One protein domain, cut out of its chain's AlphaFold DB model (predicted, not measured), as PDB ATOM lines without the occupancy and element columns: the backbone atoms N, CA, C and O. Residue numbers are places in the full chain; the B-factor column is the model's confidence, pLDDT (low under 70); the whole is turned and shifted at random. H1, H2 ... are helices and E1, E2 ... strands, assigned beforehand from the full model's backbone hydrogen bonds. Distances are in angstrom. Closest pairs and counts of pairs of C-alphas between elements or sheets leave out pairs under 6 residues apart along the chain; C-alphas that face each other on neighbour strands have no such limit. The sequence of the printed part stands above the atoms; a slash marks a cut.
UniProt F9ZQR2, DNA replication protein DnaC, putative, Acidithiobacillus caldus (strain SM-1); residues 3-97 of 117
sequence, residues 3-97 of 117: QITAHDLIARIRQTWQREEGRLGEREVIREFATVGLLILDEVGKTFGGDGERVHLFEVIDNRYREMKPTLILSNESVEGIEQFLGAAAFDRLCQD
ATOM      1  N   GLN A   3     -15.463 -11.436 -18.577       97.00
ATOM      2  CA  GLN A   3     -16.768 -10.903 -18.187       97.00
ATOM      3  C   GLN A   3     -17.695 -10.927 -19.398       97.00
ATOM      4  O   GLN A   3     -17.301 -10.517 -20.491       97.00
ATOM      5  N   ILE A   4     -18.910 -11.423 -19.199       96.31
ATOM      6  CA  ILE A   4     -19.943 -11.506 -20.228       96.31
ATOM      7  C   ILE A   4     -21.322 -11.436 -19.567       96.31
ATOM      8  O   ILE A   4     -21.482 -11.875 -18.431       96.31
ATOM      9  N   THR A   5     -22.317 -10.889 -20.260       94.56
ATOM     10  CA  THR A   5     -23.701 -10.967 -19.779       94.56
ATOM     11  C   THR A   5     -24.239 -12.390 -19.955       94.56
ATOM     12  O   THR A   5     -23.826 -13.109 -20.870       94.56
ATOM     13  N   ALA A   6     -25.184 -12.810 -19.111       92.50
ATOM     14  CA  ALA A   6     -25.859 -14.100 -19.285       92.50
ATOM     15  C   ALA A   6     -26.484 -14.226 -20.688       92.50
ATOM     16  O   ALA A   6     -26.348 -15.258 -21.349       92.50
ATOM     17  N   HIS A   7     -27.086 -13.136 -21.172       90.94
ATOM     18  CA  HIS A   7     -27.663 -13.038 -22.508       90.94
ATOM     19  C   HIS A   7     -26.631 -13.281 -23.619       90.94
ATOM     20  O   HIS A   7     -26.862 -14.100 -24.507       90.94
ATOM     21  N   ASP A   8     -25.479 -12.605 -23.578       93.19
ATOM     22  CA  ASP A   8     -24.482 -12.712 -24.647       93.19
ATOM     23  C   ASP A   8     -23.808 -14.083 -24.676       93.19
ATOM     24  O   ASP A   8     -23.446 -14.570 -25.751       93.19
ATOM     25  N   LEU A   9     -23.657 -14.731 -23.516       94.19
ATOM     26  CA  LEU A   9     -23.193 -16.115 -23.444       94.19
ATOM     27  C   LEU A   9     -24.154 -17.040 -24.195       94.19
ATOM     28  O   LEU A   9     -23.726 -17.782 -25.080       94.19
ATOM     29  N   ILE A  10     -25.452 -16.955 -23.891       91.31
ATOM     30  CA  ILE A  10     -26.491 -17.749 -24.559       91.31
ATOM     31  C   ILE A  10     -26.509 -17.445 -26.060       91.31
ATOM     32  O   ILE A  10     -26.544 -18.363 -26.883       91.31
ATOM     33  N   ALA A  11     -26.451 -16.166 -26.436       90.62
ATOM     34  CA  ALA A  11     -26.458 -15.743 -27.829       90.62
ATOM     35  C   ALA A  11     -25.272 -16.331 -28.609       90.62
ATOM     36  O   ALA A  11     -25.463 -16.826 -29.720       90.62
ATOM     37  N   ARG A  12     -24.065 -16.347 -28.026       91.75
ATOM     38  CA  ARG A  12     -22.872 -16.951 -28.645       91.75
ATOM     39  C   ARG A  12     -23.014 -18.453 -28.850       91.75
ATOM     40  O   ARG A  12     -22.624 -18.952 -29.901       91.75
ATOM     41  N   ILE A  13     -23.599 -19.165 -27.890       90.88
ATOM     42  CA  ILE A  13     -23.850 -20.606 -28.023       90.88
ATOM     43  C   ILE A  13     -24.863 -20.858 -29.146       90.88
ATOM     44  O   ILE A  13     -24.595 -21.641 -30.054       90.88
ATOM     45  N   ARG A  14     -25.976 -20.116 -29.178       87.50
ATOM     46  CA  ARG A  14     -27.015 -20.254 -30.216       87.50
ATOM     47  C   ARG A  14     -26.544 -19.872 -31.621       87.50
ATOM     48  O   ARG A  14     -27.031 -20.432 -32.600       87.50
ATOM     49  N   GLN A  15     -25.596 -18.942 -31.751       87.69
ATOM     50  CA  GLN A  15     -25.005 -18.574 -33.046       87.69
ATOM     51  C   GLN A  15     -24.313 -19.759 -33.736       87.69
ATOM     52  O   GLN A  15     -24.232 -19.772 -34.962       87.69
ATOM     53  N   THR A  16     -23.897 -20.788 -32.989       84.75
ATOM     54  CA  THR A  16     -23.311 -22.014 -33.561       84.75
ATOM     55  C   THR A  16     -24.312 -22.848 -34.376       84.75
ATOM     56  O   THR A  16     -23.910 -23.695 -35.172       84.75
ATOM     57  N   TRP A  17     -25.621 -22.604 -34.234       77.81
ATOM     58  CA  TRP A  17     -26.668 -23.313 -34.984       77.81
ATOM     59  C   TRP A  17     -26.874 -22.769 -36.400       77.81
ATOM     60  O   TRP A  17     -27.470 -23.447 -37.240       77.81
ATOM     61  N   GLN A  18     -26.369 -21.565 -36.690       72.50
ATOM     62  CA  GLN A  18     -26.306 -21.030 -38.048       72.50
ATOM     63  C   GLN A  18     -25.141 -21.727 -38.757       72.50
ATOM     64  O   GLN A  18     -23.996 -21.289 -38.696       72.50
ATOM     65  N   ARG A  19     -25.436 -22.897 -39.337       58.78
ATOM     66  CA  ARG A  19     -24.454 -23.781 -39.973       58.78
ATOM     67  C   ARG A  19     -23.752 -23.078 -41.138       58.78
ATOM     68  O   ARG A  19     -24.292 -23.013 -42.236       58.78
ATOM     69  N   GLU A  20     -22.525 -22.639 -40.894       62.91
ATOM     70  CA  GLU A  20     -21.533 -22.292 -41.910       62.91
ATOM     71  C   GLU A  20     -20.286 -23.158 -41.690       62.91
ATOM     72  O   GLU A  20     -19.861 -23.378 -40.551       62.91
ATOM     73  N   GLU A  21     -19.711 -23.678 -42.774       64.94
ATOM     74  CA  GLU A  21     -18.468 -24.455 -42.735       64.94
ATOM     75  C   GLU A  21     -17.331 -23.637 -42.094       64.94
ATOM     76  O   GLU A  21     -17.047 -22.516 -42.511       64.94
ATOM     77  N   GLY A  22     -16.672 -24.202 -41.075       64.69
ATOM     78  CA  GLY A  22     -15.502 -23.601 -40.418       64.69
ATOM     79  C   GLY A  22     -15.770 -22.798 -39.136       64.69
ATOM     80  O   GLY A  22     -14.813 -22.295 -38.547       64.69
ATOM     81  N   ARG A  23     -17.020 -22.683 -38.666       70.44
ATOM     82  CA  ARG A  23     -17.335 -22.103 -37.342       70.44
ATOM     83  C   ARG A  23     -17.222 -23.134 -36.212       70.44
ATOM     84  O   ARG A  23     -17.454 -24.320 -36.428       70.44
ATOM     85  N   LEU A  24     -16.903 -22.649 -35.006       73.69
ATOM     86  CA  LEU A  24     -16.865 -23.463 -33.789       73.69
ATOM     87  C   LEU A  24     -18.232 -24.091 -33.512       73.69
ATOM     88  O   LEU A  24     -19.271 -23.431 -33.614       73.69
ATOM     89  N   GLY A  25     -18.221 -25.363 -33.128       85.62
ATOM     90  CA  GLY A  25     -19.422 -26.060 -32.692       85.62
ATOM     91  C   GLY A  25     -19.884 -25.593 -31.311       85.62
ATOM     92  O   GLY A  25     -19.101 -25.088 -30.508       85.62
ATOM     93  N   GLU A  26     -21.154 -25.843 -30.993       88.62
ATOM     94  CA  GLU A  26     -21.757 -25.539 -29.685       88.62
ATOM     95  C   GLU A  26     -20.878 -25.997 -28.508       88.62
ATOM     96  O   GLU A  26     -20.565 -25.229 -27.599       88.62
ATOM     97  N   ARG A  27     -20.390 -27.242 -28.578       88.69
ATOM     98  CA  ARG A  27     -19.519 -27.846 -27.559       88.69
ATOM     99  C   ARG A  27     -18.185 -27.127 -27.393       88.69
ATOM    100  O   ARG A  27     -17.648 -27.100 -26.288       88.69
ATOM    101  N   GLU A  28     -17.626 -26.590 -28.472       90.38
ATOM    102  CA  GLU A  28     -16.361 -25.856 -28.417       90.38
ATOM    103  C   GLU A  28     -16.567 -24.506 -27.739       90.38
ATOM    104  O   GLU A  28     -15.823 -24.181 -26.818       90.38
ATOM    105  N   VAL A  29     -17.638 -23.787 -28.090       92.94
ATOM    106  CA  VAL A  29     -18.005 -22.520 -27.437       92.94
ATOM    107  C   VAL A  29     -18.285 -22.725 -25.944       92.94
ATOM    108  O   VAL A  29     -17.778 -21.979 -25.106       92.94
ATOM    109  N   ILE A  30     -19.025 -23.775 -25.573       92.88
ATOM    110  CA  ILE A  30     -19.236 -24.136 -24.162       92.88
ATOM    111  C   ILE A  30     -17.896 -24.414 -23.469       92.88
ATOM    112  O   ILE A  30     -17.665 -23.937 -22.356       92.88
ATOM    113  N   ARG A  31     -16.984 -25.149 -24.119       91.94
ATOM    114  CA  ARG A  31     -15.658 -25.461 -23.564       91.94
ATOM    115  C   ARG A  31     -14.800 -24.208 -23.367       91.94
ATOM    116  O   ARG A  31     -14.065 -24.145 -22.379       91.94
ATOM    117  N   GLU A  32     -14.889 -23.209 -24.240       93.81
ATOM    118  CA  GLU A  32     -14.199 -21.924 -24.049       93.81
ATOM    119  C   GLU A  32     -14.644 -21.242 -22.749       93.81
ATOM    120  O   GLU A  32     -13.810 -20.856 -21.924       93.81
ATOM    121  N   PHE A  33     -15.957 -21.172 -22.501       95.88
ATOM    122  CA  PHE A  33     -16.484 -20.637 -21.243       95.88
ATOM    123  C   PHE A  33     -16.170 -21.529 -20.042       95.88
ATOM    124  O   PHE A  33     -15.945 -21.023 -18.943       95.88
ATOM    125  N   ALA A  34     -16.117 -22.848 -20.219       93.50
ATOM    126  CA  ALA A  34     -15.808 -23.774 -19.135       93.50
ATOM    127  C   ALA A  34     -14.340 -23.701 -18.689       93.50
ATOM    128  O   ALA A  34     -14.042 -23.874 -17.512       93.50
ATOM    129  N   THR A  35     -13.414 -23.408 -19.602       93.50
ATOM    130  CA  THR A  35     -11.968 -23.494 -19.329       93.50
ATOM    131  C   THR A  35     -11.327 -22.174 -18.912       93.50
ATOM    132  O   THR A  35     -10.211 -22.184 -18.384       93.50
ATOM    133  N   VAL A  36     -12.013 -21.034 -19.075       95.94
ATOM    134  CA  VAL A  36     -11.463 -19.737 -18.656       95.94
ATOM    135  C   VAL A  36     -11.166 -19.710 -17.154       95.94
ATOM    136  O   VAL A  36     -11.960 -20.171 -16.330       95.94
ATOM    137  N   GLY A  37     -10.023 -19.119 -16.790       96.06
ATOM    138  CA  GLY A  37      -9.533 -19.100 -15.408       96.06
ATOM    139  C   GLY A  37     -10.461 -18.417 -14.396       96.06
ATOM    140  O   GLY A  37     -10.433 -18.792 -13.238       96.06
ATOM    141  N   LEU A  38     -11.293 -17.460 -14.823       96.31
ATOM    142  CA  LEU A  38     -12.383 -16.857 -14.042       96.31
ATOM    143  C   LEU A  38     -13.450 -16.376 -15.025       96.31
ATOM    144  O   LEU A  38     -13.113 -15.616 -15.941       96.31
ATOM    145  N   LEU A  39     -14.690 -16.822 -14.827       97.06
ATOM    146  CA  LEU A  39     -15.861 -16.392 -15.588       97.06
ATOM    147  C   LEU A  39     -16.734 -15.507 -14.701       97.06
ATOM    148  O   LEU A  39     -17.112 -15.925 -13.610       97.06
ATOM    149  N   ILE A  40     -17.045 -14.307 -15.181       96.75
ATOM    150  CA  ILE A  40     -17.985 -13.385 -14.550       96.75
ATOM    151  C   ILE A  40     -19.230 -13.325 -15.432       96.75
ATOM    152  O   ILE A  40     -19.140 -12.887 -16.582       96.75
ATOM    153  N   LEU A  41     -20.359 -13.779 -14.893       94.50
ATOM    154  CA  LEU A  41     -21.668 -13.692 -15.527       94.50
ATOM    155  C   LEU A  41     -22.410 -12.487 -14.967       94.50
ATOM    156  O   LEU A  41     -22.795 -12.477 -13.800       94.50
ATOM    157  N   ASP A  42     -22.577 -11.473 -15.804       93.50
ATOM    158  CA  ASP A  42     -23.277 -10.241 -15.460       93.50
ATOM    159  C   ASP A  42     -24.745 -10.294 -15.892       93.50
ATOM    160  O   ASP A  42     -25.128 -11.051 -16.791       93.50
ATOM    161  N   GLU A  43     -25.563  -9.462 -15.255       91.69
ATOM    162  CA  GLU A  43     -26.992  -9.312 -15.532       91.69
ATOM    163  C   GLU A  43     -27.794 -10.627 -15.460       91.69
ATOM    164  O   GLU A  43     -28.818 -10.780 -16.128       91.69
ATOM    165  N   VAL A  44     -27.350 -11.574 -14.626       90.00
ATOM    166  CA  VAL A  44     -28.064 -12.838 -14.394       90.00
ATOM    167  C   VAL A  44     -29.441 -12.535 -13.808       90.00
ATOM    168  O   VAL A  44     -29.569 -11.683 -12.933       90.00
ATOM    169  N   GLY A  45     -30.479 -13.217 -14.289       84.62
ATOM    170  CA  GLY A  45     -31.841 -13.051 -13.780       84.62
ATOM    171  C   GLY A  45     -32.645 -11.904 -14.406       84.62
ATOM    172  O   GLY A  45     -33.865 -11.899 -14.260       84.62
ATOM    173  N   LYS A  46     -32.035 -11.002 -15.199       78.69
ATOM    174  CA  LYS A  46     -32.827 -10.105 -16.061       78.69
ATOM    175  C   LYS A  46     -33.579 -10.953 -17.091       78.69
ATOM    176  O   LYS A  46     -32.964 -11.719 -17.827       78.69
ATOM    177  N   THR A  47     -34.905 -10.815 -17.106       59.84
ATOM    178  CA  THR A  47     -35.895 -11.606 -17.860       59.84
ATOM    179  C   THR A  47     -35.372 -12.270 -19.143       59.84
ATOM    180  O   THR A  47     -35.153 -11.573 -20.129       59.84
ATOM    181  N   PHE A  48     -35.287 -13.608 -19.155       60.78
ATOM    182  CA  PHE A  48     -35.194 -14.460 -20.355       60.78
ATOM    183  C   PHE A  48     -35.885 -15.816 -20.088       60.78
ATOM    184  O   PHE A  48     -35.911 -16.286 -18.951       60.78
ATOM    185  N   GLY A  49     -36.589 -16.356 -21.091       52.00
ATOM    186  CA  GLY A  49     -37.866 -17.061 -20.895       52.00
ATOM    187  C   GLY A  49     -38.042 -18.376 -21.655       52.00
ATOM    188  O   GLY A  49     -39.154 -18.663 -22.100       52.00
ATOM    189  N   GLY A  50     -36.985 -19.178 -21.818       68.38
ATOM    190  CA  GLY A  50     -37.109 -20.525 -22.387       68.38
ATOM    191  C   GLY A  50     -36.225 -21.581 -21.720       68.38
ATOM    192  O   GLY A  50     -35.101 -21.301 -21.313       68.38
ATOM    193  N   ASP A  51     -36.700 -22.830 -21.679       75.75
ATOM    194  CA  ASP A  51     -35.962 -23.968 -21.101       75.75
ATOM    195  C   ASP A  51     -34.592 -24.197 -21.767       75.75
ATOM    196  O   ASP A  51     -33.634 -24.579 -21.099       75.75
ATOM    197  N   GLY A  52     -34.463 -23.910 -23.069       77.56
ATOM    198  CA  GLY A  52     -33.202 -24.074 -23.804       77.56
ATOM    199  C   GLY A  52     -32.074 -23.153 -23.322       77.56
ATOM    200  O   GLY A  52     -30.907 -23.528 -23.352       77.56
ATOM    201  N   GLU A  53     -32.405 -21.966 -22.820       80.88
ATOM    202  CA  GLU A  53     -31.418 -21.010 -22.302       80.88
ATOM    203  C   GLU A  53     -30.840 -21.492 -20.969       80.88
ATOM    204  O   GLU A  53     -29.628 -21.432 -20.742       80.88
ATOM    205  N   ARG A  54     -31.709 -22.064 -20.127       87.56
ATOM    206  CA  ARG A  54     -31.322 -22.696 -18.865       87.56
ATOM    207  C   ARG A  54     -30.379 -23.874 -19.093       87.56
ATOM    208  O   ARG A  54     -29.418 -24.021 -18.345       87.56
ATOM    209  N   VAL A  55     -30.614 -24.676 -20.136       90.12
ATOM    210  CA  VAL A  55     -29.736 -25.806 -20.491       90.12
ATOM    211  C   VAL A  55     -28.310 -25.327 -20.763       90.12
ATOM    212  O   VAL A  55     -27.371 -25.868 -20.186       90.12
ATOM    213  N   HIS A  56     -28.132 -24.276 -21.562       91.06
ATOM    214  CA  HIS A  56     -26.796 -23.776 -21.894       91.06
ATOM    215  C   HIS A  56     -26.050 -23.189 -20.691       91.06
ATOM    216  O   HIS A  56     -24.857 -23.444 -20.511       91.06
ATOM    217  N   LEU A  57     -26.739 -22.423 -19.841       92.12
ATOM    218  CA  LEU A  57     -26.142 -21.910 -18.606       92.12
ATOM    219  C   LEU A  57     -25.767 -23.050 -17.657       92.12
ATOM    220  O   LEU A  57     -24.667 -23.046 -17.102       92.12
ATOM    221  N   PHE A  58     -26.644 -24.046 -17.518       93.31
ATOM    222  CA  PHE A  58     -26.377 -25.242 -16.731       93.31
ATOM    223  C   PHE A  58     -25.135 -25.983 -17.234       93.31
ATOM    224  O   PHE A  58     -24.271 -26.310 -16.429       93.31
ATOM    225  N   GLU A  59     -24.994 -26.206 -18.542       94.31
ATOM    226  CA  GLU A  59     -23.833 -26.901 -19.115       94.31
ATOM    227  C   GLU A  59     -22.517 -26.164 -18.846       94.31
ATOM    228  O   GLU A  59     -21.502 -26.792 -18.530       94.31
ATOM    229  N   VAL A  60     -22.511 -24.831 -18.939       95.38
ATOM    230  CA  VAL A  60     -21.322 -24.040 -18.601       95.38
ATOM    231  C   VAL A  60     -21.013 -24.149 -17.107       95.38
ATOM    232  O   VAL A  60     -19.874 -24.443 -16.749       95.38
ATOM    233  N   ILE A  61     -22.003 -23.952 -16.233       94.88
ATOM    234  CA  ILE A  61     -21.819 -23.984 -14.772       94.88
ATOM    235  C   ILE A  61     -21.389 -25.376 -14.295       94.88
ATOM    236  O   ILE A  61     -20.438 -25.485 -13.527       94.88
ATOM    237  N   ASP A  62     -22.027 -26.443 -14.779       95.06
ATOM    238  CA  ASP A  62     -21.708 -27.826 -14.411       95.06
ATOM    239  C   ASP A  62     -20.288 -28.213 -14.838       95.06
ATOM    240  O   ASP A  62     -19.546 -28.782 -14.040       95.06
ATOM    241  N   ASN A  63     -19.858 -27.843 -16.050       95.12
ATOM    242  CA  ASN A  63     -18.480 -28.090 -16.479       95.12
ATOM    243  C   ASN A  63     -17.467 -27.318 -15.625       95.12
ATOM    244  O   ASN A  63     -16.432 -27.867 -15.254       95.12
ATOM    245  N   ARG A  64     -17.760 -26.059 -15.282       95.38
ATOM    246  CA  ARG A  64     -16.881 -25.258 -14.418       95.38
ATOM    247  C   ARG A  64     -16.802 -25.824 -13.009       95.38
ATOM    248  O   ARG A  64     -15.704 -25.900 -12.471       95.38
ATOM    249  N   TYR A  65     -17.928 -26.259 -12.453       94.38
ATOM    250  CA  TYR A  65     -17.990 -26.927 -11.159       94.38
ATOM    251  C   TYR A  65     -17.133 -28.204 -11.151       94.38
ATOM    252  O   TYR A  65     -16.247 -28.340 -10.316       94.38
ATOM    253  N   ARG A  66     -17.296 -29.093 -12.145       93.25
ATOM    254  CA  ARG A  66     -16.505 -30.339 -12.256       93.25
ATOM    255  C   ARG A  66     -15.000 -30.099 -12.379       93.25
ATOM    256  O   ARG A  66     -14.209 -30.897 -11.891       93.25
ATOM    257  N   GLU A  67     -14.614 -29.011 -13.036       93.38
ATOM    258  CA  GLU A  67     -13.219 -28.616 -13.253       93.38
ATOM    259  C   GLU A  67     -12.688 -27.659 -12.165       93.38
ATOM    260  O   GLU A  67     -11.593 -27.103 -12.311       93.38
ATOM    261  N   MET A  68     -13.465 -27.428 -11.097       93.12
ATOM    262  CA  MET A  68     -13.164 -26.503  -9.996       93.12
ATOM    263  C   MET A  68     -12.737 -25.107 -10.484       93.12
ATOM    264  O   MET A  68     -11.784 -24.500  -9.987       93.12
ATOM    265  N   LYS A  69     -13.411 -24.594 -11.520       95.06
ATOM    266  CA  LYS A  69     -13.136 -23.280 -12.112       95.06
ATOM    267  C   LYS A  69     -13.995 -22.204 -11.446       95.06
ATOM    268  O   LYS A  69     -15.220 -22.317 -11.439       95.06
ATOM    269  N   PRO A  70     -13.390 -21.103 -10.967       94.56
ATOM    270  CA  PRO A  70     -14.110 -20.099 -10.194       94.56
ATOM    271  C   PRO A  70     -15.106 -19.333 -11.070       94.56
ATOM    272  O   PRO A  70     -14.766 -18.895 -12.173       94.56
ATOM    273  N   THR A  71     -16.329 -19.155 -10.583       95.00
ATOM    274  CA  THR A  71     -17.409 -18.464 -11.301       95.00
ATOM    275  C   THR A  71     -17.993 -17.389 -10.400       95.00
ATOM    276  O   THR A  71     -18.321 -17.668  -9.254       95.00
ATOM    277  N   LEU A  72     -18.108 -16.166 -10.914       94.75
ATOM    278  CA  LEU A  72     -18.744 -15.051 -10.221       94.75
ATOM    279  C   LEU A  72     -20.037 -14.692 -10.944       94.75
ATOM    280  O   LEU A  72     -20.033 -14.507 -12.161       94.75
ATOM    281  N   ILE A  73     -21.122 -14.564 -10.190       93.25
ATOM    282  CA  ILE A  73     -22.409 -14.102 -10.703       93.25
ATOM    283  C   ILE A  73     -22.696 -12.709 -10.163       93.25
ATOM    284  O   ILE A  73     -22.572 -12.462  -8.966       93.25
ATOM    285  N   LEU A  74     -23.103 -11.816 -11.061       93.25
ATOM    286  CA  LEU A  74     -23.601 -10.489 -10.745       93.25
ATOM    287  C   LEU A  74     -25.056 -10.400 -11.210       93.25
ATOM    288  O   LEU A  74     -25.389 -10.720 -12.354       93.25
ATOM    289  N   SER A  75     -25.934  -9.982 -10.305       91.00
ATOM    290  CA  SER A  75     -27.370  -9.906 -10.543       91.00
ATOM    291  C   SER A  75     -27.979  -8.743  -9.764       91.00
ATOM    292  O   SER A  75     -27.450  -8.342  -8.730       91.00
ATOM    293  N   ASN A  76     -29.090  -8.206 -10.274       89.81
ATOM    294  CA  ASN A  76     -29.959  -7.303  -9.512       89.81
ATOM    295  C   ASN A  76     -31.213  -8.025  -8.987       89.81
ATOM    296  O   ASN A  76     -32.087  -7.370  -8.425       89.81
ATOM    297  N   GLU A  77     -31.330  -9.334  -9.215       89.38
ATOM    298  CA  GLU A  77     -32.431 -10.154  -8.717       89.38
ATOM    299  C   GLU A  77     -32.163 -10.625  -7.286       89.38
ATOM    300  O   GLU A  77     -31.028 -10.601  -6.797       89.38
ATOM    301  N   SER A  78     -33.219 -11.090  -6.615       89.81
ATOM    302  CA  SER A  78     -33.067 -11.817  -5.356       89.81
ATOM    303  C   SER A  78     -32.431 -13.191  -5.589       89.81
ATOM    304  O   SER A  78     -32.372 -13.686  -6.718       89.81
ATOM    305  N   VAL A  79     -31.989 -13.842  -4.512       89.31
ATOM    306  CA  VAL A  79     -31.442 -15.207  -4.587       89.31
ATOM    307  C   VAL A  79     -32.449 -16.173  -5.202       89.31
ATOM    308  O   VAL A  79     -32.086 -16.961  -6.070       89.31
ATOM    309  N   GLU A  80     -33.722 -16.052  -4.834       89.81
ATOM    310  CA  GLU A  80     -34.807 -16.868  -5.378       89.81
ATOM    311  C   GLU A  80     -35.008 -16.605  -6.879       89.81
ATOM    312  O   GLU A  80     -35.226 -17.540  -7.650       89.81
ATOM    313  N   GLY A  81     -34.886 -15.346  -7.317       89.69
ATOM    314  CA  GLY A  81     -34.942 -14.987  -8.737       89.69
ATOM    315  C   GLY A  81     -33.780 -15.585  -9.535       89.69
ATOM    316  O   GLY A  81     -33.979 -16.105 -10.637       89.69
ATOM    317  N   ILE A  82     -32.573 -15.586  -8.961       90.06
ATOM    318  CA  ILE A  82     -31.391 -16.224  -9.554       90.06
ATOM    319  C   ILE A  82     -31.576 -17.744  -9.628       90.06
ATOM    320  O   ILE A  82     -31.307 -18.337 -10.675       90.06
ATOM    321  N   GLU A  83     -32.056 -18.382  -8.559       91.06
ATOM    322  CA  GLU A  83     -32.315 -19.825  -8.531       91.06
ATOM    323  C   GLU A  83     -33.373 -20.225  -9.567       91.06
ATOM    324  O   GLU A  83     -33.179 -21.185 -10.313       91.06
ATOM    325  N   GLN A  84     -34.462 -19.464  -9.688       89.38
ATOM    326  CA  GLN A  84     -35.494 -19.710 -10.697       89.38
ATOM    327  C   GLN A  84     -34.949 -19.568 -12.128       89.38
ATOM    328  O   GLN A  84     -35.328 -20.327 -13.031       89.38
ATOM    329  N   PHE A  85     -34.054 -18.603 -12.342       88.81
ATOM    330  CA  PHE A  85     -33.417 -18.363 -13.631       88.81
ATOM    331  C   PHE A  85     -32.458 -19.503 -14.010       88.81
ATOM    332  O   PHE A  85     -32.622 -20.128 -15.062       88.81
ATOM    333  N   LEU A  86     -31.502 -19.828 -13.134       89.88
ATOM    334  CA  LEU A  86     -30.475 -20.850 -13.374       89.88
ATOM    335  C   LEU A  86     -31.007 -22.286 -13.268       89.88
ATOM    336  O   LEU A  86     -30.482 -23.199 -13.905       89.88
ATOM    337  N   GLY A  87     -32.057 -22.491 -12.476       90.56
ATOM    338  CA  GLY A  87     -32.521 -23.795 -12.024       90.56
ATOM    339  C   GLY A  87     -31.758 -24.286 -10.791       90.56
ATOM    340  O   GLY A  87     -30.548 -24.084 -10.663       90.56
ATOM    341  N   ALA A  88     -32.471 -25.014  -9.925       91.75
ATOM    342  CA  ALA A  88     -31.970 -25.497  -8.635       91.75
ATOM    343  C   ALA A  88     -30.612 -26.211  -8.734       91.75
ATOM    344  O   ALA A  88     -29.722 -25.969  -7.934       91.75
ATOM    345  N   ALA A  89     -30.404 -27.043  -9.758       91.88
ATOM    346  CA  ALA A  89     -29.172 -27.816  -9.901       91.88
ATOM    347  C   ALA A  89     -27.939 -26.965 -10.270       91.88
ATOM    348  O   ALA A  89     -26.827 -27.289  -9.853       91.88
ATOM    349  N   ALA A  90     -28.099 -25.915 -11.082       92.31
ATOM    350  CA  ALA A  90     -26.999 -24.997 -11.388       92.31
ATOM    351  C   ALA A  90     -26.715 -24.081 -10.194       92.31
ATOM    352  O   ALA A  90     -25.555 -23.833  -9.877       92.31
ATOM    353  N   PHE A  91     -27.774 -23.615  -9.532       92.44
ATOM    354  CA  PHE A  91     -27.682 -22.781  -8.343       92.44
ATOM    355  C   PHE A  91     -26.975 -23.505  -7.183       92.44
ATOM    356  O   PHE A  91     -25.997 -22.991  -6.651       92.44
ATOM    357  N   ASP A  92     -27.380 -24.739  -6.879       92.62
ATOM    358  CA  ASP A  92     -26.777 -25.577  -5.834       92.62
ATOM    359  C   ASP A  92     -25.260 -25.760  -6.030       92.62
ATOM    360  O   ASP A  92     -24.478 -25.519  -5.113       92.62
ATOM    361  N   ARG A  93     -24.812 -26.046  -7.261       91.81
ATOM    362  CA  ARG A  93     -23.378 -26.164  -7.599       91.81
ATOM    363  C   ARG A  93     -22.582 -24.882  -7.366       91.81
ATOM    364  O   ARG A  93     -21.402 -24.951  -7.044       91.81
ATOM    365  N   LEU A  94     -23.194 -23.720  -7.587       89.19
ATOM    366  CA  LEU A  94     -22.543 -22.433  -7.334       89.19
ATOM    367  C   LEU A  94     -22.408 -22.171  -5.835       89.19
ATOM    368  O   LEU A  94     -21.409 -21.600  -5.410       89.19
ATOM    369  N   CYS A  95     -23.400 -22.587  -5.050       89.12
ATOM    370  CA  CYS A  95     -23.427 -22.387  -3.607       89.12
ATOM    371  C   CYS A  95     -22.587 -23.406  -2.831       89.12
ATOM    372  O   CYS A  95     -22.109 -23.072  -1.754       89.12
ATOM    373  N   GLN A  96     -22.383 -24.618  -3.355       88.69
ATOM    374  CA  GLN A  96     -21.662 -25.681  -2.649       88.69
ATOM    375  C   GLN A  96     -20.240 -25.271  -2.222       88.69
ATOM    376  O   GLN A  96     -19.834 -25.586  -1.107       88.69
ATOM    377  N   ASP A  97     -19.521 -24.542  -3.079       80.19
ATOM    378  CA  ASP A  97     -18.159 -24.043  -2.818       80.19
ATOM    379  C   ASP A  97     -18.063 -22.511  -2.980       80.19
ATOM    380  O   ASP A  97     -16.994 -21.962  -3.263       80.19
TER     381      ASP A  97
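Overview. This is residues 3 to 97 of the 117 residues of the protein "DNA replication protein DnaC, putative" of Acidithiobacillus caldus (strain SM-1) (UniProt F9ZQR2). A small wall of three parallel strands has five helices gathered on one side and its other face bare. H3, the longest helix, lies in the middle of these helices and touches the other four, with the hairpin of H1 and H2 on one side of it and H4 and H5, which meet in a corner, on the other side. The printed part has 95 residues, with five named helices and three named strands in the order E1 H1 H2 E2 H3 E3 H4 H5; the sheet's order is E1 E2 E3, and the class is mixed, helices and strands. The whole is compact, with a radius of gyration of the C-alphas of 12.9 A and spans of 42 by 28 by 21 A.

Along the chain. The sheet holds E1, residues 3 to 5, beginning at C-alpha 3 (-16.768, -10.903, -18.187); E2, residues 39 to 44, 12.8 A long; and E3, residues 71 to 75, 13.2 A. H3, residues 51 to 66, is 22.3 A long. H1, residues 6 to 15, is 14.5 A, and H2, residues 26 to 35, is 14.4 A. H4 is residues 79 to 86, and H5, residues 88 to 96, ends at C-alpha 96 (-21.662, -25.681, -2.649).

Arrangement. E2 is the inner strand, parallel to E1 at 28 degrees, with N 42 and O 4 at 2.9 A, and to E3 at 18 degrees, with N 41 and O 72 at 2.8 A. E1, H1, H2, E2 and E2, H3, E3 are strand-helix-strand units, parallel neighbour strands joined through helices, each with a right-handed crossover. H1 is on the sheet at a height of 7.7 A; H3, with residues 57 to 65, and H4, with residues 81 to 86, only graze it. H3 is the hub, touching four helices. It touches H2 at a steep tilt of 41 degrees, the same way, with the C-alphas of Ala 34 and Arg 64 closest at 5.1 A. It touches H5 at a shallow tilt of 26 degrees, the same way, the closest C-alphas being those of Phe 58 and Ala 90, 5.4 A. With residues 53 to 57 alone it touches H1, about perpendicular at 77 degrees, closest at the C-alphas of Ile 10 and Glu 53, 6.3 A. H1 and H2 form a helical hairpin. H4 and H5 touch only at the corner, and only just, with 3 pairs of C-alphas within 8 A. H1 and H5 are apart. Every O i to N i+4 pair is within hydrogen-bond range in H1, H2, H3 and H4; in H5, 4 of 5 are.

Size, cuts and confidence. The C-alphas of Glu 21 and Ser 78 are the two farthest apart, at 42.1 A. The printed part has no cut, and no link is long. The mean pLDDT of the printed part is 88.0; residues 19 to 22 and 47 to 50 are under 70.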